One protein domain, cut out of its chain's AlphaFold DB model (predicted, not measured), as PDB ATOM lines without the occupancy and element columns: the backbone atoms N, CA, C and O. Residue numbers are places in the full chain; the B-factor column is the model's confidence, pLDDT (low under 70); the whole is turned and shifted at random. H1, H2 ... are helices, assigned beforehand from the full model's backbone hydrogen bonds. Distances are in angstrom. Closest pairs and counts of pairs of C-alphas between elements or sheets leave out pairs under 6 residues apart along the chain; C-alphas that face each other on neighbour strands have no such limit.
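What this domain is: This is residues 225 to 370 of the 384 residues of the protein "Group ii intron reverse transcriptase maturase" of Lasius niger (UniProt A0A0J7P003). Helices packed one on the next, some of them crossed, make an elongated body: the later part of H8 packs on H2, H2 crosses H1 and H1 packs on H5, and H7, packed on the later part of H5, meets the beginning of H8 at one end of the long axis. The short helices H3 and H4 lie towards the opposite end, and H6 packs on H5. The printed part has 146 residues with eight named helices, H1 to H8 in order, and no named strand; the class is all helix. It is compact, with a radius of gyration of the C-alphas of 17.0 A, and spans 62 by 32 by 23 A.

How they stand to each other: H8, residues 348 to 368, is the longest helix by residues, with 21; it has a kink of 90 degrees near residue 357. Its residues 361 to 368 touch H2, residues 248 to 263, at a shallow tilt of 31 degrees, the same way; the closest C-alphas, of Ile 252 and Val 365, are 5.0 A apart. H2 touches H1, residues 225 to 237, with residues 251 to 258 alone, closest at Tyr 230 and Ile 254, C-alphas 6.1 A apart, at a steep tilt of 50 degrees, opposite ways. H1 touches H5, residues 285 to 302, closest at Ala 232 and Leu 295, C-alphas 5.7 A apart; the tilt of 38 degrees is only just steep. H5 has a kink of 61 degrees near residue 292; its residues 294 to 302 touch H7, residues 327 to 342, closest at Thr 297 and Lys 330, C-alphas 6.0 A apart. H6, residues 316 to 319, touches H5, closest at Gly 293 and Val 319, C-alphas 4.8 A apart. H7 touches H8, closest at Gln 340 and Ile 348, C-alphas 7.3 A apart. H3, residues 265 to 268, and H4, residues 272 to 275, touch only at the corner, closest at Ala 266 and Ala 272, C-alphas 5.8 A apart. Every O i to N i+4 pair is within hydrogen-bond range in H1 and H7, but 7 of 12 in H2, 8 of 14 in H5 and 10 of 17 in H8; H3, H4 and H6 are too short for such a pair.

Where its parts are: H1 begins at C-alpha 225, (-7.244, 18.106, 4.762), and H8 ends at C-alpha 368, (-4.349, 6.805, -9.335). H2 is 25.6 A long, H5 and H8 25.2 A each, H7 22.7 A and H1 17.8 A.

The domain as a whole: The C-alphas of Gly 277 and Gly 345, the two farthest apart, are 62.1 A apart. The printed part has no cut. The link from H5 to H6, residues 303 to 315, is long. Residues 343 to 348, of which 348 belongs to H8, have pLDDT under 70.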
ATOM      1  N   ARG A 225      -6.890  19.511   4.526       93.88
ATOM      2  CA  ARG A 225      -7.244  18.106   4.762       93.88
ATOM      3  C   ARG A 225      -6.986  17.262   3.528       93.88
ATOM      4  O   ARG A 225      -6.406  16.189   3.658       93.88
ATOM      5  N   LEU A 226      -7.313  17.771   2.339       96.12
ATOM      6  CA  LEU A 226      -6.984  17.105   1.079       96.12
ATOM      7  C   LEU A 226      -5.469  16.941   0.892       96.12
ATOM      8  O   LEU A 226      -5.005  15.868   0.506       96.12
ATOM      9  N   ALA A 227      -4.681  17.975   1.208       94.31
ATOM     10  CA  ALA A 227      -3.221  17.902   1.145       94.31
ATOM     11  C   ALA A 227      -2.657  16.814   2.079       94.31
ATOM     12  O   ALA A 227      -1.796  16.025   1.679       94.31
ATOM     13  N   ILE A 228      -3.172  16.745   3.309       94.69
ATOM     14  CA  ILE A 228      -2.790  15.745   4.314       94.69
ATOM     15  C   ILE A 228      -3.220  14.346   3.880       94.69
ATOM     16  O   ILE A 228      -2.402  13.432   3.942       94.69
ATOM     17  N   ALA A 229      -4.459  14.182   3.411       96.75
ATOM     18  CA  ALA A 229      -4.985  12.911   2.931       96.75
ATOM     19  C   ALA A 229      -4.148  12.377   1.759       96.75
ATOM     20  O   ALA A 229      -3.753  11.215   1.758       96.75
ATOM     21  N   TYR A 230      -3.773  13.234   0.806       96.88
ATOM     22  CA  TYR A 230      -2.906  12.835  -0.301       96.88
ATOM     23  C   TYR A 230      -1.518  12.379   0.171       96.88
ATOM     24  O   TYR A 230      -1.049  11.309  -0.215       96.88
ATOM     25  N   GLU A 231      -0.846  13.150   1.031       95.12
ATOM     26  CA  GLU A 231       0.495  12.777   1.504       95.12
ATOM     27  C   GLU A 231       0.480  11.562   2.441       95.12
ATOM     28  O   GLU A 231       1.406  10.744   2.407       95.12
ATOM     29  N   ALA A 232      -0.568  11.401   3.252       96.12
ATOM     30  CA  ALA A 232      -0.763  10.225   4.090       96.12
ATOM     31  C   ALA A 232      -1.063   8.981   3.244       96.12
ATOM     32  O   ALA A 232      -0.410   7.953   3.431       96.12
ATOM     33  N   GLY A 233      -1.959   9.101   2.259       96.94
ATOM     34  CA  GLY A 233      -2.286   8.050   1.297       96.94
ATOM     35  C   GLY A 233      -1.054   7.598   0.522       96.94
ATOM     36  O   GLY A 233      -0.730   6.415   0.505       96.94
ATOM     37  N   ARG A 234      -0.258   8.534  -0.001       95.56
ATOM     38  CA  ARG A 234       1.007   8.218  -0.683       95.56
ATOM     39  C   ARG A 234       1.976   7.431   0.209       95.56
ATOM     40  O   ARG A 234       2.642   6.507  -0.263       95.56
ATOM     41  N   ARG A 235       2.074   7.769   1.500       94.56
ATOM     42  CA  ARG A 235       2.914   7.031   2.466       94.56
ATOM     43  C   ARG A 235       2.364   5.651   2.809       94.56
ATOM     44  O   ARG A 235       3.167   4.746   3.018       94.56
ATOM     45  N   LEU A 236       1.044   5.499   2.888       95.38
ATOM     46  CA  LEU A 236       0.391   4.205   3.073       95.38
ATOM     47  C   LEU A 236       0.657   3.304   1.869       95.38
ATOM     48  O   LEU A 236       1.238   2.241   2.025       95.38
ATOM     49  N   LEU A 237       0.331   3.771   0.665       94.50
ATOM     50  CA  LEU A 237       0.377   2.989  -0.576       94.50
ATOM     51  C   LEU A 237       1.788   2.537  -0.983       94.50
ATOM     52  O   LEU A 237       1.942   1.556  -1.713       94.50
ATOM     53  N   THR A 238       2.817   3.245  -0.511       91.50
ATOM     54  CA  THR A 238       4.232   2.879  -0.699       91.50
ATOM     55  C   THR A 238       4.774   1.941   0.381       91.50
ATOM     56  O   THR A 238       5.895   1.449   0.240       91.50
ATOM     57  N   ASN A 239       4.014   1.694   1.451       91.25
ATOM     58  CA  ASN A 239       4.402   0.838   2.564       91.25
ATOM     59  C   ASN A 239       3.940  -0.610   2.344       91.25
ATOM     60  O   ASN A 239       2.907  -0.866   1.728       91.25
ATOM     61  N   VAL A 240       4.698  -1.561   2.892       87.31
ATOM     62  CA  VAL A 240       4.383  -2.995   2.826       87.31
ATOM     63  C   VAL A 240       3.065  -3.345   3.530       87.31
ATOM     64  O   VAL A 240       2.397  -4.283   3.132       87.31
ATOM     65  N   LEU A 241       2.651  -2.565   4.532       90.56
ATOM     66  CA  LEU A 241       1.421  -2.782   5.299       90.56
ATOM     67  C   LEU A 241       0.165  -2.191   4.632       90.56
ATOM     68  O   LEU A 241      -0.902  -2.234   5.236       90.56
ATOM     69  N   ALA A 242       0.270  -1.637   3.416       92.38
ATOM     70  CA  ALA A 242      -0.879  -1.086   2.689       92.38
ATOM     71  C   ALA A 242      -2.067  -2.061   2.554       92.38
ATOM     72  O   ALA A 242      -3.185  -1.608   2.791       92.38
ATOM     73  N   PRO A 243      -1.865  -3.369   2.264       91.81
ATOM     74  CA  PRO A 243      -2.968  -4.330   2.151       91.81
ATOM     75  C   PRO A 243      -3.784  -4.515   3.437       91.81
ATOM     76  O   PRO A 243      -4.871  -5.066   3.395       91.81
ATOM     77  N   LEU A 244      -3.270  -4.080   4.592       91.88
ATOM     78  CA  LEU A 244      -3.984  -4.185   5.866       91.88
ATOM     79  C   LEU A 244      -5.008  -3.058   6.059       91.88
ATOM     80  O   LEU A 244      -5.731  -3.072   7.053       91.88
ATOM     81  N   CYS A 245      -5.020  -2.049   5.180       94.75
ATOM     82  CA  CYS A 245      -5.929  -0.918   5.296       94.75
ATOM     83  C   CYS A 245      -7.322  -1.294   4.778       94.75
ATOM     84  O   CYS A 245      -7.450  -1.604   3.593       94.75
ATOM     85  N   PRO A 246      -8.367  -1.207   5.613       93.00
ATOM     86  CA  PRO A 246      -9.732  -1.458   5.169       93.00
ATOM     87  C   PRO A 246     -10.196  -0.390   4.167       93.00
ATOM     88  O   PRO A 246      -9.773   0.766   4.250       93.00
ATOM     89  N   ASP A 247     -11.045  -0.812   3.226       93.06
ATOM     90  CA  ASP A 247     -11.650  -0.023   2.137       93.06
ATOM     91  C   ASP A 247     -10.686   0.935   1.429       93.06
ATOM     92  O   ASP A 247     -10.985   2.100   1.156       93.06
ATOM     93  N   ILE A 248      -9.490   0.438   1.115       93.75
ATOM     94  CA  ILE A 248      -8.432   1.243   0.503       93.75
ATOM     95  C   ILE A 248      -8.859   1.903  -0.819       93.75
ATOM     96  O   ILE A 248      -8.311   2.949  -1.185       93.75
ATOM     97  N   GLN A 249      -9.853   1.334  -1.518       94.69
ATOM     98  CA  GLN A 249     -10.421   1.900  -2.742       94.69
ATOM     99  C   GLN A 249     -10.990   3.312  -2.555       94.69
ATOM    100  O   GLN A 249     -10.957   4.098  -3.503       94.69
ATOM    101  N   ASP A 250     -11.433   3.683  -1.349       94.81
ATOM    102  CA  ASP A 250     -12.017   5.002  -1.076       94.81
ATOM    103  C   ASP A 250     -11.024   6.139  -1.371       94.81
ATOM    104  O   ASP A 250     -11.406   7.259  -1.726       94.81
ATOM    105  N   PHE A 251      -9.722   5.850  -1.289       96.94
ATOM    106  CA  PHE A 251      -8.662   6.821  -1.544       96.94
ATOM    107  C   PHE A 251      -8.453   7.137  -3.031       96.94
ATOM    108  O   PHE A 251      -7.769   8.116  -3.340       96.94
ATOM    109  N   ILE A 252      -9.057   6.382  -3.959       96.50
ATOM    110  CA  ILE A 252      -8.902   6.592  -5.412       96.50
ATOM    111  C   ILE A 252      -9.358   7.989  -5.860       96.50
ATOM    112  O   ILE A 252      -8.842   8.541  -6.829       96.50
ATOM    113  N   ALA A 253     -10.290   8.598  -5.122       96.00
ATOM    114  CA  ALA A 253     -10.816   9.925  -5.411       96.00
ATOM    115  C   ALA A 253      -9.876  11.071  -4.983       96.00
ATOM    116  O   ALA A 253     -10.088  12.216  -5.383       96.00
ATOM    117  N   ILE A 254      -8.844  10.805  -4.174       97.31
ATOM    118  CA  ILE A 254      -7.962  11.849  -3.631       97.31
ATOM    119  C   ILE A 254      -7.089  12.491  -4.732       97.31
ATOM    120  O   ILE A 254      -7.090  13.723  -4.828       97.31
ATOM    121  N   PRO A 255      -6.358  11.735  -5.585       97.38
ATOM    122  CA  PRO A 255      -5.526  12.323  -6.636       97.38
ATOM    123  C   PRO A 255      -6.272  13.231  -7.628       97.38
ATOM    124  O   PRO A 255      -5.807  14.358  -7.817       97.38
ATOM    125  N   PRO A 256      -7.422  12.844  -8.225       96.75
ATOM    126  CA  PRO A 256      -8.125  13.727  -9.155       96.75
ATOM    127  C   PRO A 256      -8.649  14.998  -8.473       96.75
ATOM    128  O   PRO A 256      -8.496  16.082  -9.036       96.75
ATOM    129  N   LYS A 257      -9.158  14.912  -7.230       96.50
ATOM    130  CA  LYS A 257      -9.539  16.103  -6.441       96.50
ATOM    131  C   LYS A 257      -8.351  17.049  -6.248       96.50
ATOM    132  O   LYS A 257      -8.467  18.253  -6.459       96.50
ATOM    133  N   ARG A 258      -7.182  16.508  -5.883       96.12
ATOM    134  CA  ARG A 258      -5.954  17.300  -5.720       96.12
ATOM    135  C   ARG A 258      -5.515  17.952  -7.030       96.12
ATOM    136  O   ARG A 258      -5.108  19.110  -7.018       96.12
ATOM    137  N   MET A 259      -5.585  17.226  -8.144       95.94
ATOM    138  CA  MET A 259      -5.223  17.759  -9.457       95.94
ATOM    139  C   MET A 259      -6.132  18.915  -9.878       95.94
ATOM    140  O   MET A 259      -5.615  19.929 -10.340       95.94
ATOM    141  N   ALA A 260      -7.442  18.809  -9.641       95.94
ATOM    142  CA  ALA A 260      -8.387  19.896  -9.902       95.94
ATOM    143  C   ALA A 260      -8.040  21.163  -9.100       95.94
ATOM    144  O   ALA A 260      -7.924  22.247  -9.672       95.94
ATOM    145  N   VAL A 261      -7.761  21.020  -7.797       96.44
ATOM    146  CA  VAL A 261      -7.331  22.146  -6.950       96.44
ATOM    147  C   VAL A 261      -6.030  22.771  -7.459       96.44
ATOM    148  O   VAL A 261      -5.908  23.992  -7.506       96.44
ATOM    149  N   LEU A 262      -5.046  21.958  -7.853       94.12
ATOM    150  CA  LEU A 262      -3.755  22.463  -8.331       94.12
ATOM    151  C   LEU A 262      -3.809  23.128  -9.707       94.12
ATOM    152  O   LEU A 262      -2.931  23.951  -9.987       94.12
ATOM    153  N   ALA A 263      -4.797  22.783 -10.530       94.50
ATOM    154  CA  ALA A 263      -5.039  23.409 -11.824       94.50
ATOM    155  C   ALA A 263      -5.676  24.804 -11.686       94.50
ATOM    156  O   ALA A 263      -5.375  25.679 -12.484       94.50
ATOM    157  N   ALA A 264      -6.492  25.038 -10.651       95.50
ATOM    158  CA  ALA A 264      -7.201  26.306 -10.438       95.50
ATOM    159  C   ALA A 264      -7.014  26.858  -9.012       95.50
ATOM    160  O   ALA A 264      -7.968  27.226  -8.326       95.50
ATOM    161  N   ARG A 265      -5.767  26.904  -8.524       95.56
ATOM    162  CA  ARG A 265      -5.466  27.112  -7.090       95.56
ATOM    163  C   ARG A 265      -6.103  28.362  -6.488       95.56
ATOM    164  O   ARG A 265      -6.593  28.301  -5.364       95.56
ATOM    165  N   ALA A 266      -6.090  29.481  -7.213       96.56
ATOM    166  CA  ALA A 266      -6.644  30.742  -6.723       96.56
ATOM    167  C   ALA A 266      -8.148  30.627  -6.417       96.56
ATOM    168  O   ALA A 266      -8.596  31.102  -5.374       96.56
ATOM    169  N   SER A 267      -8.899  29.919  -7.265       97.12
ATOM    170  CA  SER A 267     -10.343  29.697  -7.116       97.12
ATOM    171  C   SER A 267     -10.694  28.777  -5.942       97.12
ATOM    172  O   SER A 267     -11.773  28.901  -5.367       97.12
ATOM    173  N   TYR A 268      -9.789  27.874  -5.547       96.62
ATOM    174  CA  TYR A 268      -9.980  26.974  -4.399       96.62
ATOM    175  C   TYR A 268      -9.456  27.537  -3.070       96.62
ATOM    176  O   TYR A 268      -9.780  26.994  -2.007       96.62
ATOM    177  N   HIS A 269      -8.676  28.619  -3.097       95.69
ATOM    178  CA  HIS A 269      -8.184  29.287  -1.893       95.69
ATOM    179  C   HIS A 269      -9.354  29.827  -1.048       95.69
ATOM    180  O   HIS A 269     -10.356  30.295  -1.582       95.69
ATOM    181  N   ILE A 270      -9.239  29.805   0.283       93.62
ATOM    182  CA  ILE A 270     -10.319  30.264   1.184       93.62
ATOM    183  C   ILE A 270     -10.725  31.730   0.948       93.62
ATOM    184  O   ILE A 270     -11.885  32.090   1.105       93.62
ATOM    185  N   SER A 271      -9.774  32.549   0.499       93.81
ATOM    186  CA  SER A 271      -9.965  33.957   0.120       93.81
ATOM    187  C   SER A 271     -10.137  34.161  -1.396       93.81
ATOM    188  O   SER A 271      -9.737  35.200  -1.919       93.81
ATOM    189  N   ALA A 272     -10.691  33.185  -2.125       95.25
ATOM    190  CA  ALA A 272     -10.843  33.236  -3.586       95.25
ATOM    191  C   ALA A 272     -11.516  34.523  -4.087       95.25
ATOM    192  O   ALA A 272     -11.060  35.094  -5.072       95.25
ATOM    193  N   SER A 273     -12.526  35.037  -3.383       94.56
ATOM    194  CA  SER A 273     -13.225  36.269  -3.782       94.56
ATOM    195  C   SER A 273     -12.377  37.524  -3.703       94.56
ATOM    196  O   SER A 273     -12.529  38.417  -4.529       94.56
ATOM    197  N   TYR A 274     -11.424  37.569  -2.779       94.12
ATOM    198  CA  TYR A 274     -10.406  38.612  -2.780       94.12
ATOM    199  C   TYR A 274      -9.389  38.402  -3.917       94.12
ATOM    200  O   TYR A 274      -9.044  39.350  -4.616       94.12
ATOM    201  N   LEU A 275      -8.940  37.158  -4.128       96.25
ATOM    202  CA  LEU A 275      -7.871  36.832  -5.079       96.25
ATOM    203  C   LEU A 275      -8.273  36.945  -6.552       96.25
ATOM    204  O   LEU A 275      -7.487  37.413  -7.370       96.25
ATOM    205  N   THR A 276      -9.473  36.486  -6.884       95.81
ATOM    206  CA  THR A 276      -9.978  36.337  -8.258       95.81
ATOM    207  C   THR A 276     -11.070  37.363  -8.566       95.81
ATOM    208  O   THR A 276     -11.235  37.789  -9.702       95.81
ATOM    209  N   GLY A 277     -11.784  37.824  -7.535       94.00
ATOM    210  CA  GLY A 277     -13.013  38.596  -7.680       94.00
ATOM    211  C   GLY A 277     -14.281  37.769  -7.848       94.00
ATOM    212  O   GLY A 277     -15.356  38.359  -7.903       94.00
ATOM    213  N   GLU A 278     -14.170  36.445  -7.877       95.00
ATOM    214  CA  GLU A 278     -15.286  35.520  -8.056       95.00
ATOM    215  C   GLU A 278     -15.603  34.764  -6.762       95.00
ATOM    216  O   GLU A 278     -14.821  34.742  -5.808       95.00
ATOM    217  N   ALA A 279     -16.769  34.125  -6.691       94.50
ATOM    218  CA  ALA A 279     -17.049  33.220  -5.583       94.50
ATOM    219  C   ALA A 279     -16.012  32.083  -5.552       94.50
ATOM    220  O   ALA A 279     -15.482  31.668  -6.584       94.50
ATOM    221  N   ARG A 280     -15.712  31.573  -4.352       94.38
ATOM    222  CA  ARG A 280     -14.863  30.385  -4.212       94.38
ATOM    223  C   ARG A 280     -15.481  29.226  -4.993       94.38
ATOM    224  O   ARG A 280     -16.699  29.061  -4.967       94.38
ATOM    225  N   ALA A 281     -14.639  28.427  -5.648       94.25
ATOM    226  CA  ALA A 281     -15.073  27.190  -6.285       94.25
ATOM    227  C   ALA A 281     -15.847  26.322  -5.283       94.25
ATOM    228  O   ALA A 281     -15.501  26.299  -4.096       94.25
ATOM    229  N   ASP A 282     -16.868  25.613  -5.768       93.00
ATOM    230  CA  ASP A 282     -17.680  24.719  -4.948       93.00
ATOM    231  C   ASP A 282     -16.811  23.578  -4.399       93.00
ATOM    232  O   ASP A 282     -16.449  22.624  -5.093       93.00
ATOM    233  N   TYR A 283     -16.345  23.771  -3.168       92.50
ATOM    234  CA  TYR A 283     -15.388  22.908  -2.503       92.50
ATOM    235  C   TYR A 283     -15.493  23.074  -0.997       92.50
ATOM    236  O   TYR A 283     -15.241  24.154  -0.445       92.50
ATOM    237  N   SER A 284     -15.742  21.960  -0.317       91.44
ATOM    238  CA  SER A 284     -15.619  21.880   1.127       91.44
ATOM    239  C   SER A 284     -14.439  21.003   1.527       91.44
ATOM    240  O   SER A 284     -14.376  19.812   1.224       91.44
ATOM    241  N   ASP A 285     -13.498  21.579   2.280       91.94
ATOM    242  CA  ASP A 285     -12.360  20.815   2.793       91.94
ATOM    243  C   ASP A 285     -12.793  19.747   3.802       91.94
ATOM    244  O   ASP A 285     -12.108  18.732   3.936       91.94
ATOM    245  N   THR A 286     -13.922  19.959   4.491       91.62
ATOM    246  CA  THR A 286     -14.452  19.031   5.501       91.62
ATOM    247  C   THR A 286     -14.883  17.703   4.896       91.62
ATOM    248  O   THR A 286     -14.763  16.682   5.556       91.62
ATOM    249  N   GLU A 287     -15.259  17.662   3.617       92.81
ATOM    250  CA  GLU A 287     -15.554  16.398   2.931       92.81
ATOM    251  C   GLU A 287     -14.366  15.434   2.920       92.81
ATOM    252  O   GLU A 287     -14.547  14.229   2.766       92.81
ATOM    253  N   ASN A 288     -13.138  15.942   3.061       95.12
ATOM    254  CA  ASN A 288     -11.944  15.105   3.105       95.12
ATOM    255  C   ASN A 288     -11.698  14.487   4.488       95.12
ATOM    256  O   ASN A 288     -10.779  13.681   4.609       95.12
ATOM    257  N   GLU A 289     -12.490  14.827   5.515       95.12
ATOM    258  CA  GLU A 289     -12.411  14.191   6.841       95.12
ATOM    259  C   GLU A 289     -12.685  12.690   6.771       95.12
ATOM    260  O   GLU A 289     -12.033  11.941   7.490       95.12
ATOM    261  N   ARG A 290     -13.504  12.249   5.806       95.19
ATOM    262  CA  ARG A 290     -13.826  10.837   5.529       95.19
ATOM    263  C   ARG A 290     -12.635   9.934   5.170       95.19
ATOM    264  O   ARG A 290     -12.823   8.748   4.928       95.19
ATOM    265  N   TYR A 291     -11.439  10.501   5.013       96.31
ATOM    266  CA  TYR A 291     -10.211   9.746   4.751       96.31
ATOM    267  C   TYR A 291      -9.228   9.780   5.928       96.31
ATOM    268  O   TYR A 291      -8.203   9.096   5.899       96.31
ATOM    269  N   LEU A 292      -9.439  10.668   6.904       97.00
ATOM    270  CA  LEU A 292      -8.408  11.028   7.874       97.00
ATOM    271  C   LEU A 292      -8.337  10.060   9.058       97.00
ATOM    272  O   LEU A 292      -7.277   9.981   9.680       97.00
ATOM    273  N   GLY A 293      -9.386   9.295   9.346       97.69
ATOM    274  CA  GLY A 293      -9.400   8.269  10.385       97.69
ATOM    275  C   GLY A 293      -8.423   7.139  10.073       97.69
ATOM    276  O   GLY A 293      -7.491   6.882  10.847       97.69
ATOM    277  N   ARG A 294      -8.542   6.504   8.899       97.44
ATOM    278  CA  ARG A 294      -7.645   5.397   8.496       97.44
ATOM    279  C   ARG A 294      -6.241   5.884   8.190       97.44
ATOM    280  O   ARG A 294      -5.258   5.351   8.715       97.44
ATOM    281  N   LEU A 295      -6.124   6.939   7.386       97.75
ATOM    282  CA  LEU A 295      -4.825   7.507   7.028       97.75
ATOM    283  C   LEU A 295      -4.094   8.058   8.257       97.75
ATOM    284  O   LEU A 295      -2.890   7.839   8.418       97.75
ATOM    285  N   GLY A 296      -4.817   8.727   9.155       96.94
ATOM    286  CA  GLY A 296      -4.293   9.213  10.425       96.94
ATOM    287  C   GLY A 296      -3.835   8.083  11.336       96.94
ATOM    288  O   GLY A 296      -2.728   8.153  11.872       96.94
ATOM    289  N   THR A 297      -4.615   7.005  11.448       97.50
ATOM    290  CA  THR A 297      -4.243   5.800  12.208       97.50
ATOM    291  C   THR A 297      -2.930   5.212  11.702       97.50
ATOM    292  O   THR A 297      -2.011   4.951  12.485       97.50
ATOM    293  N   PHE A 298      -2.785   5.077  10.382       97.38
ATOM    294  CA  PHE A 298      -1.552   4.590   9.777       97.38
ATOM    295  C   PHE A 298      -0.354   5.506  10.067       97.38
ATOM    296  O   PHE A 298       0.695   5.039  10.524       97.38
ATOM    297  N   ILE A 299      -0.495   6.816   9.850       96.81
ATOM    298  CA  ILE A 299       0.594   7.780  10.050       96.81
ATOM    299  C   ILE A 299       1.009   7.882  11.518       96.81
ATOM    300  O   ILE A 299       2.206   7.878  11.810       96.81
ATOM    301  N   THR A 300       0.056   7.952  12.442       95.19
ATOM    302  CA  THR A 300       0.343   8.070  13.879       95.19
ATOM    303  C   THR A 300       0.931   6.784  14.462       95.19
ATOM    304  O   THR A 300       1.739   6.862  15.384       95.19
ATOM    305  N   THR A 301       0.625   5.617  13.886       94.19
ATOM    306  CA  THR A 301       1.186   4.326  14.325       94.19
ATOM    307  C   THR A 301       2.566   4.054  13.717       94.19
ATOM    308  O   THR A 301       3.523   3.755  14.435       94.19
ATOM    309  N   GLN A 302       2.708   4.185  12.393       92.94
ATOM    310  CA  GLN A 302       3.929   3.793  11.672       92.94
ATOM    311  C   GLN A 302       4.955   4.927  11.545       92.94
ATOM    312  O   GLN A 302       6.156   4.675  11.465       92.94
ATOM    313  N   TYR A 303       4.510   6.186  11.574       91.25
ATOM    314  CA  TYR A 303       5.344   7.372  11.348       91.25
ATOM    315  C   TYR A 303       5.161   8.436  12.443       91.25
ATOM    316  O   TYR A 303       5.174   9.637  12.149       91.25
ATOM    317  N   LYS A 304       5.041   8.005  13.708       89.25
ATOM    318  CA  LYS A 304       4.728   8.848  14.882       89.25
ATOM    319  C   LYS A 304       5.589  10.107  15.063       89.25
ATOM    320  O   LYS A 304       5.138  11.083  15.647       89.25
ATOM    321  N   HIS A 305       6.826  10.106  14.564       87.38
ATOM    322  CA  HIS A 305       7.752  11.244  14.677       87.38
ATOM    323  C   HIS A 305       7.822  12.117  13.416       87.38
ATOM    324  O   HIS A 305       8.569  13.095  13.373       87.38
ATOM    325  N   SER A 306       7.063  11.776  12.375       86.38
ATOM    326  CA  SER A 306       7.072  12.525  11.123       86.38
ATOM    327  C   SER A 306       6.332  13.859  11.243       86.38
ATOM    328  O   SER A 306       5.414  14.003  12.045       86.38
ATOM    329  N   ILE A 307       6.681  14.822  10.385       84.69
ATOM    330  CA  ILE A 307       5.993  16.126  10.305       84.69
ATOM    331  C   ILE A 307       4.484  15.949  10.079       84.69
ATOM    332  O   ILE A 307       3.683  16.651  10.682       84.69
ATOM    333  N   LEU A 308       4.092  14.964   9.268       87.50
ATOM    334  CA  LEU A 308       2.689  14.671   8.986       87.50
ATOM    335  C   LEU A 308       1.930  14.240  10.251       87.50
ATOM    336  O   LEU A 308       0.826  14.718  10.480       87.50
ATOM    337  N   ALA A 309       2.548  13.417  11.107       89.12
ATOM    338  CA  ALA A 309       1.966  13.004  12.387       89.12
ATOM    339  C   ALA A 309       1.821  14.164  13.389       89.12
ATOM    340  O   ALA A 309       1.021  14.073  14.312       89.12
ATOM    341  N   LYS A 310       2.567  15.262  13.203       87.38
ATOM    342  CA  LYS A 310       2.436  16.492  14.001       87.38
ATOM    343  C   LYS A 310       1.328  17.422  13.496       87.38
ATOM    344  O   LYS A 310       1.104  18.468  14.096       87.38
ATOM    345  N   SER A 311       0.660  17.084  12.391       87.69
ATOM    346  CA  SER A 311      -0.457  17.878  11.886       87.69
ATOM    347  C   SER A 311      -1.602  17.910  12.907       87.69
ATOM    348  O   SER A 311      -2.000  16.844  13.381       87.69
ATOM    349  N   PRO A 312      -2.220  19.075  13.188       88.31
ATOM    350  CA  PRO A 312      -3.399  19.166  14.046       88.31
ATOM    351  C   PRO A 312      -4.592  18.334  13.565       88.31
ATOM    352  O   PRO A 312      -5.463  18.022  14.370       88.31
ATOM    353  N   HIS A 313      -4.661  17.989  12.275       91.50
ATOM    354  CA  HIS A 313      -5.696  17.101  11.732       91.50
ATOM    355  C   HIS A 313      -5.403  15.619  11.984       91.50
ATOM    356  O   HIS A 313      -6.307  14.809  11.889       91.50
ATOM    357  N   LEU A 314      -4.159  15.253  12.304       93.31
ATOM    358  CA  LEU A 314      -3.772  13.877  12.628       93.31
ATOM    359  C   LEU A 314      -3.427  13.706  14.115       93.31
ATOM    360  O   LEU A 314      -2.792  12.725  14.495       93.31
ATOM    361  N   ALA A 315      -3.833  14.655  14.967       91.56
ATOM    362  CA  ALA A 315      -3.756  14.486  16.412       91.56
ATOM    363  C   ALA A 315      -4.569  13.249  16.823       91.56
ATOM    364  O   ALA A 315      -5.685  13.079  16.342       91.56
ATOM    365  N   ILE A 316      -4.032  12.409  17.714       90.75
ATOM    366  CA  ILE A 316      -4.621  11.097  18.057       90.75
ATOM    367  C   ILE A 316      -6.106  11.219  18.424       90.75
ATOM    368  O   ILE A 316      -6.929  10.509  17.859       90.75
ATOM    369  N   SER A 317      -6.455  12.179  19.284       91.81
ATOM    370  CA  SER A 317      -7.843  12.417  19.697       91.81
ATOM    371  C   SER A 317      -8.770  12.833  18.552       91.81
ATOM    372  O   SER A 317      -9.956  12.537  18.600       91.81
ATOM    373  N   LYS A 318      -8.253  13.512  17.519       93.44
ATOM    374  CA  LYS A 318      -9.032  13.828  16.315       93.44
ATOM    375  C   LYS A 318      -9.161  12.630  15.394       93.44
ATOM    376  O   LYS A 318     -10.240  12.404  14.872       93.44
ATOM    377  N   VAL A 319      -8.074  11.879  15.211       95.38
ATOM    378  CA  VAL A 319      -8.064  10.674  14.374       95.38
ATOM    379  C   VAL A 319      -9.125   9.690  14.844       95.38
ATOM    380  O   VAL A 319      -9.867   9.180  14.020       95.38
ATOM    381  N   GLU A 320      -9.222   9.474  16.155       95.56
ATOM    382  CA  GLU A 320     -10.212   8.582  16.775       95.56
ATOM    383  C   GLU A 320     -11.653   9.113  16.694       95.56
ATOM    384  O   GLU A 320     -12.591   8.352  16.906       95.56
ATOM    385  N   GLY A 321     -11.831  10.402  16.388       95.50
ATOM    386  CA  GLY A 321     -13.136  11.043  16.231       95.50
ATOM    387  C   GLY A 321     -13.617  11.176  14.784       95.50
ATOM    388  O   GLY A 321     -14.710  11.694  14.586       95.50
ATOM    389  N   TYR A 322     -12.829  10.768  13.783       96.75
ATOM    390  CA  TYR A 322     -13.285  10.749  12.390       96.75
ATOM    391  C   TYR A 322     -14.160   9.529  12.105       96.75
ATOM    392  O   TYR A 322     -13.891   8.442  12.614       96.75
ATOM    393  N   ASP A 323     -15.150   9.700  11.229       94.81
ATOM    394  CA  ASP A 323     -16.128   8.658  10.887       94.81
ATOM    395  C   ASP A 323     -15.488   7.388  10.307       94.81
ATOM    396  O   ASP A 323     -15.988   6.289  10.530       94.81
ATOM    397  N   ASP A 324     -14.373   7.519   9.579       95.56
ATOM    398  CA  ASP A 324     -13.654   6.380   9.000       95.56
ATOM    399  C   ASP A 324     -12.616   5.767   9.956       95.56
ATOM    400  O   ASP A 324     -11.839   4.910   9.549       95.56
ATOM    401  N   TYR A 325     -12.547   6.176  11.225       97.12
ATOM    402  CA  TYR A 325     -11.622   5.568  12.183       97.12
ATOM    403  C   TYR A 325     -11.899   4.072  12.395       97.12
ATOM    404  O   TYR A 325     -13.023   3.659  12.669       97.12
ATOM    405  N   ASP A 326     -10.838   3.259  12.363       94.81
ATOM    406  CA  ASP A 326     -10.920   1.817  12.594       94.81
ATOM    407  C   ASP A 326      -9.925   1.356  13.681       94.81
ATOM    408  O   ASP A 326      -8.700   1.302  13.497       94.81
ATOM    409  N   ALA A 327     -10.472   0.973  14.841       95.50
ATOM    410  CA  ALA A 327      -9.712   0.449  15.976       95.50
ATOM    411  C   ALA A 327      -9.077  -0.932  15.707       95.50
ATOM    412  O   ALA A 327      -7.999  -1.244  16.239       95.50
ATOM    413  N   ASN A 328      -9.706  -1.760  14.869       95.31
ATOM    414  CA  ASN A 328      -9.166  -3.051  14.448       95.31
ATOM    415  C   ASN A 328      -7.973  -2.849  13.517       95.31
ATOM    416  O   ASN A 328      -6.953  -3.528  13.675       95.31
ATOM    417  N   PHE A 329      -8.046  -1.873  12.611       95.38
ATOM    418  CA  PHE A 329      -6.916  -1.496  11.767       95.38
ATOM    419  C   PHE A 329      -5.722  -1.034  12.610       95.38
ATOM    420  O   PHE A 329      -4.614  -1.554  12.452       95.38
ATOM    421  N   LYS A 330      -5.944  -0.146  13.592       96.12
ATOM    422  CA  LYS A 330      -4.911   0.282  14.558       96.12
ATOM    423  C   LYS A 330      -4.257  -0.912  15.260       96.12
ATOM    424  O   LYS A 330      -3.031  -1.036  15.287       96.12
ATOM    425  N   THR A 331      -5.073  -1.820  15.794       94.88
ATOM    426  CA  THR A 331      -4.606  -3.033  16.482       94.88
ATOM    427  C   THR A 331      -3.783  -3.930  15.553       94.88
ATOM    428  O   THR A 331      -2.726  -4.430  15.946       94.88
ATOM    429  N   THR A 332      -4.228  -4.106  14.311       92.12
ATOM    430  CA  THR A 332      -3.543  -4.907  13.289       92.12
ATOM    431  C   THR A 332      -2.183  -4.310  12.936       92.12
ATOM    432  O   THR A 332      -1.179  -5.024  12.940       92.12
ATOM    433  N   LEU A 333      -2.106  -2.991  12.742       93.44
ATOM    434  CA  LEU A 333      -0.850  -2.284  12.488       93.44
ATOM    435  C   LEU A 333       0.156  -2.422  13.639       93.44
ATOM    436  O   LEU A 333       1.347  -2.620  13.391       93.44
ATOM    437  N   ILE A 334      -0.302  -2.338  14.892       92.19
ATOM    438  CA  ILE A 334       0.555  -2.525  16.074       92.19
ATOM    439  C   ILE A 334       1.080  -3.964  16.129       92.19
ATOM    440  O   ILE A 334       2.281  -4.175  16.309       92.19
ATOM    441  N   LYS A 335       0.212  -4.964  15.923       88.81
ATOM    442  CA  LYS A 335       0.608  -6.383  15.882       88.81
ATOM    443  C   LYS A 335       1.620  -6.659  14.769       88.81
ATOM    444  O   LYS A 335       2.619  -7.339  15.014       88.81
ATOM    445  N   ALA A 336       1.408  -6.099  13.578       85.62
ATOM    446  CA  ALA A 336       2.342  -6.211  12.463       85.62
ATOM    447  C   ALA A 336       3.703  -5.580  12.804       85.62
ATOM    448  O   ALA A 336       4.741  -6.210  12.613       85.62
ATOM    449  N   GLN A 337       3.714  -4.385  13.403       85.00
ATOM    450  CA  GLN A 337       4.946  -3.704  13.817       85.00
ATOM    451  C   GLN A 337       5.720  -4.479  14.900       85.00
ATOM    452  O   GLN A 337       6.949  -4.555  14.853       85.00
ATOM    453  N   LEU A 338       5.026  -5.073  15.876       83.50
ATOM    454  CA  LEU A 338       5.647  -5.923  16.901       83.50
ATOM    455  C   LEU A 338       6.218  -7.216  16.301       83.50
ATOM    456  O   LEU A 338       7.315  -7.639  16.671       83.50
ATOM    457  N   SER A 339       5.511  -7.813  15.341       79.44
ATOM    458  CA  SER A 339       5.965  -9.015  14.631       79.44
ATOM    459  C   SER A 339       7.237  -8.739  13.822       79.44
ATOM    460  O   SER A 339       8.188  -9.511  13.895       79.44
ATOM    461  N   GLN A 340       7.319  -7.578  13.158       77.50
ATOM    462  CA  GLN A 340       8.531  -7.130  12.456       77.50
ATOM    463  C   GLN A 340       9.739  -6.972  13.390       77.50
ATOM    464  O   GLN A 340      10.853  -7.334  13.027       77.50
ATOM    465  N   ARG A 341       9.535  -6.440  14.603       76.50
ATOM    466  CA  ARG A 341      10.624  -6.209  15.569       76.50
ATOM    467  C   ARG A 341      11.137  -7.478  16.237       76.50
ATOM    468  O   ARG A 341      12.287  -7.515  16.652       76.50
ATOM    469  N   THR A 342      10.283  -8.484  16.392       71.31
ATOM    470  CA  THR A 342      10.611  -9.693  17.162       71.31
ATOM    471  C   THR A 342      11.284 -10.786  16.334       71.31
ATOM    472  O   THR A 342      11.651 -11.805  16.909       71.31
ATOM    473  N   ALA A 343      11.458 -10.593  15.016       60.16
ATOM    474  CA  ALA A 343      12.082 -11.552  14.093       60.16
ATOM    475  C   ALA A 343      11.550 -12.999  14.242       60.16
ATOM    476  O   ALA A 343      12.241 -13.965  13.930       60.16
ATOM    477  N   LYS A 344      10.307 -13.167  14.719       54.94
ATOM    478  CA  LYS A 344       9.692 -14.464  15.051       54.94
ATOM    479  C   LYS A 344       9.098 -15.192  13.838       54.94
ATOM    480  O   LYS A 344       8.068 -15.847  13.956       54.94
ATOM    481  N   GLY A 345       9.740 -15.090  12.678       46.69
ATOM    482  CA  GLY A 345       9.526 -16.001  11.547       46.69
ATOM    483  C   GLY A 345       8.166 -15.973  10.842       46.69
ATOM    484  O   GLY A 345       8.107 -16.483   9.732       46.69
ATOM    485  N   ARG A 346       7.110 -15.348  11.388       53.72
ATOM    486  CA  ARG A 346       5.942 -14.998  10.574       53.72
ATOM    487  C   ARG A 346       6.374 -13.912   9.614       53.72
ATOM    488  O   ARG A 346       6.539 -12.751   9.998       53.72
ATOM    489  N   THR A 347       6.649 -14.336   8.392       66.81
ATOM    490  CA  THR A 347       6.945 -13.453   7.274       66.81
ATOM    491  C   THR A 347       5.816 -12.418   7.195       66.81
ATOM    492  O   THR A 347       4.659 -12.727   7.483       66.81
ATOM    493  N   ILE A 348       6.127 -11.148   6.924       68.44
ATOM    494  CA  ILE A 348       5.095 -10.101   6.766       68.44
ATOM    495  C   ILE A 348       4.048 -10.565   5.737       68.44
ATOM    496  O   ILE A 348       2.864 -10.266   5.852       68.44
ATOM    497  N   GLU A 349       4.513 -11.373   4.794       70.75
ATOM    498  CA  GLU A 349       3.785 -12.182   3.840       70.75
ATOM    499  C   GLU A 349       2.656 -13.012   4.482       70.75
ATOM    500  O   GLU A 349       1.535 -12.902   4.014       70.75
ATOM    501  N   GLU A 350       2.861 -13.738   5.588       73.12
ATOM    502  CA  GLU A 350       1.791 -14.484   6.285       73.12
ATOM    503  C   GLU A 350       0.705 -13.578   6.885       73.12
ATOM    504  O   GLU A 350      -0.453 -13.980   6.997       73.12
ATOM    505  N   ILE A 351       1.069 -12.357   7.292       73.94
ATOM    506  CA  ILE A 351       0.114 -11.370   7.823       73.94
ATOM    507  C   ILE A 351      -0.688 -10.736   6.677       73.94
ATOM    508  O   ILE A 351      -1.856 -10.400   6.862       73.94
ATOM    509  N   ILE A 352      -0.066 -10.576   5.508       78.00
ATOM    510  CA  ILE A 352      -0.665  -9.967   4.316       78.00
ATOM    511  C   ILE A 352      -1.444 -10.985   3.478       78.00
ATOM    512  O   ILE A 352      -2.379 -10.591   2.792       78.00
ATOM    513  N   GLU A 353      -1.111 -12.276   3.541       79.38
ATOM    514  CA  GLU A 353      -1.710 -13.334   2.716       79.38
ATOM    515  C   GLU A 353      -3.249 -13.307   2.695       79.38
ATOM    516  O   GLU A 353      -3.820 -13.348   1.602       79.38
ATOM    517  N   PRO A 354      -3.947 -13.127   3.838       79.06
ATOM    518  CA  PRO A 354      -5.410 -13.045   3.857       79.06
ATOM    519  C   PRO A 354      -5.974 -11.834   3.098       79.06
ATOM    520  O   PRO A 354      -7.143 -11.824   2.724       79.06
ATOM    521  N   PHE A 355      -5.150 -10.813   2.868       79.75
ATOM    522  CA  PHE A 355      -5.514  -9.549   2.236       79.75
ATOM    523  C   PHE A 355      -5.126  -9.486   0.755       79.75
ATOM    524  O   PHE A 355      -5.390  -8.479   0.104       79.75
ATOM    525  N   ARG A 356      -4.561 -10.557   0.172       74.56
ATOM    526  CA  ARG A 356      -4.222 -10.593  -1.266       74.56
ATOM    527  C   ARG A 356      -5.419 -10.365  -2.185       74.56
ATOM    528  O   ARG A 356      -5.241  -9.850  -3.284       74.56
ATOM    529  N   ALA A 357      -6.631 -10.690  -1.735       74.69
ATOM    530  CA  ALA A 357      -7.858 -10.382  -2.469       74.69
ATOM    531  C   ALA A 357      -8.059  -8.867  -2.699       74.69
ATOM    532  O   ALA A 357      -8.770  -8.479  -3.620       74.69
ATOM    533  N   GLN A 358      -7.407  -8.009  -1.904       81.06
ATOM    534  CA  GLN A 358      -7.427  -6.552  -2.052       81.06
ATOM    535  C   GLN A 358      -6.300  -6.019  -2.958       81.06
ATOM    536  O   GLN A 358      -6.226  -4.812  -3.181       81.06
ATOM    537  N   GLU A 359      -5.418  -6.872  -3.502       84.31
ATOM    538  CA  GLU A 359      -4.263  -6.411  -4.292       84.31
ATOM    539  C   GLU A 359      -4.697  -5.692  -5.579       84.31
ATOM    540  O   GLU A 359      -4.080  -4.702  -5.965       84.31
ATOM    541  N   GLU A 360      -5.793  -6.122  -6.213       86.06
ATOM    542  CA  GLU A 360      -6.345  -5.444  -7.394       86.06
ATOM    543  C   GLU A 360      -6.829  -4.023  -7.055       86.06
ATOM    544  O   GLU A 360      -6.474  -3.057  -7.737       86.06
ATOM    545  N   GLN A 361      -7.557  -3.870  -5.943       90.19
ATOM    546  CA  GLN A 361      -8.009  -2.568  -5.442       90.19
ATOM    547  C   GLN A 361      -6.818  -1.675  -5.076       90.19
ATOM    548  O   GLN A 361      -6.753  -0.508  -5.470       90.19
ATOM    549  N   LEU A 362      -5.830  -2.230  -4.374       91.00
ATOM    550  CA  LEU A 362      -4.600  -1.538  -4.008       91.00
ATOM    551  C   LEU A 362      -3.817  -1.081  -5.246       91.00
ATOM    552  O   LEU A 362      -3.285   0.033  -5.255       91.00
ATOM    553  N   GLN A 363      -3.758  -1.899  -6.297       91.56
ATOM    554  CA  GLN A 363      -3.074  -1.552  -7.537       91.56
ATOM    555  C   GLN A 363      -3.783  -0.413  -8.278       91.56
ATOM    556  O   GLN A 363      -3.113   0.520  -8.726       91.56
ATOM    557  N   ALA A 364      -5.118  -0.429  -8.342       92.62
ATOM    558  CA  ALA A 364      -5.898   0.664  -8.922       92.62
ATOM    559  C   ALA A 364      -5.661   1.991  -8.174       92.62
ATOM    560  O   ALA A 364      -5.415   3.033  -8.790       92.62
ATOM    561  N   VAL A 365      -5.645   1.959  -6.838       94.81
ATOM    562  CA  VAL A 365      -5.375   3.151  -6.020       94.81
ATOM    563  C   VAL A 365      -3.928   3.619  -6.201       94.81
ATOM    564  O   VAL A 365      -3.683   4.808  -6.396       94.81
ATOM    565  N   ARG A 366      -2.947   2.710  -6.211       95.19
ATOM    566  CA  ARG A 366      -1.543   3.046  -6.505       95.19
ATOM    567  C   ARG A 366      -1.399   3.725  -7.863       95.19
ATOM    568  O   ARG A 366      -0.711   4.742  -7.946       95.19
ATOM    569  N   GLN A 367      -2.075   3.220  -8.893       94.38
ATOM    570  CA  GLN A 367      -2.076   3.824 -10.222       94.38
ATOM    571  C   GLN A 367      -2.658   5.242 -10.198       94.38
ATOM    572  O   GLN A 367      -2.043   6.150 -10.755       94.38
ATOM    573  N   ALA A 368      -3.772   5.467  -9.492       94.56
ATOM    574  CA  ALA A 368      -4.349   6.805  -9.335       94.56
ATOM    575  C   ALA A 368      -3.377   7.792  -8.657       94.56
ATOM    576  O   ALA A 368      -3.340   8.971  -9.004       94.56
ATOM    577  N   PHE A 369      -2.549   7.315  -7.722       95.44
ATOM    578  CA  PHE A 369      -1.490   8.100  -7.076       95.44
ATOM    579  C   PHE A 369      -0.178   8.180  -7.885       95.44
ATOM    580  O   PHE A 369       0.777   8.813  -7.427       95.44
ATOM    581  N   GLY A 370      -0.093   7.540  -9.056       93.69
ATOM    582  CA  GLY A 370       1.127   7.475  -9.871       93.69
ATOM    583  C   GLY A 370       2.253   6.634  -9.253       93.69
ATOM    584  O   GLY A 370       3.433   6.901  -9.482       93.69
TER     585      GLY A 370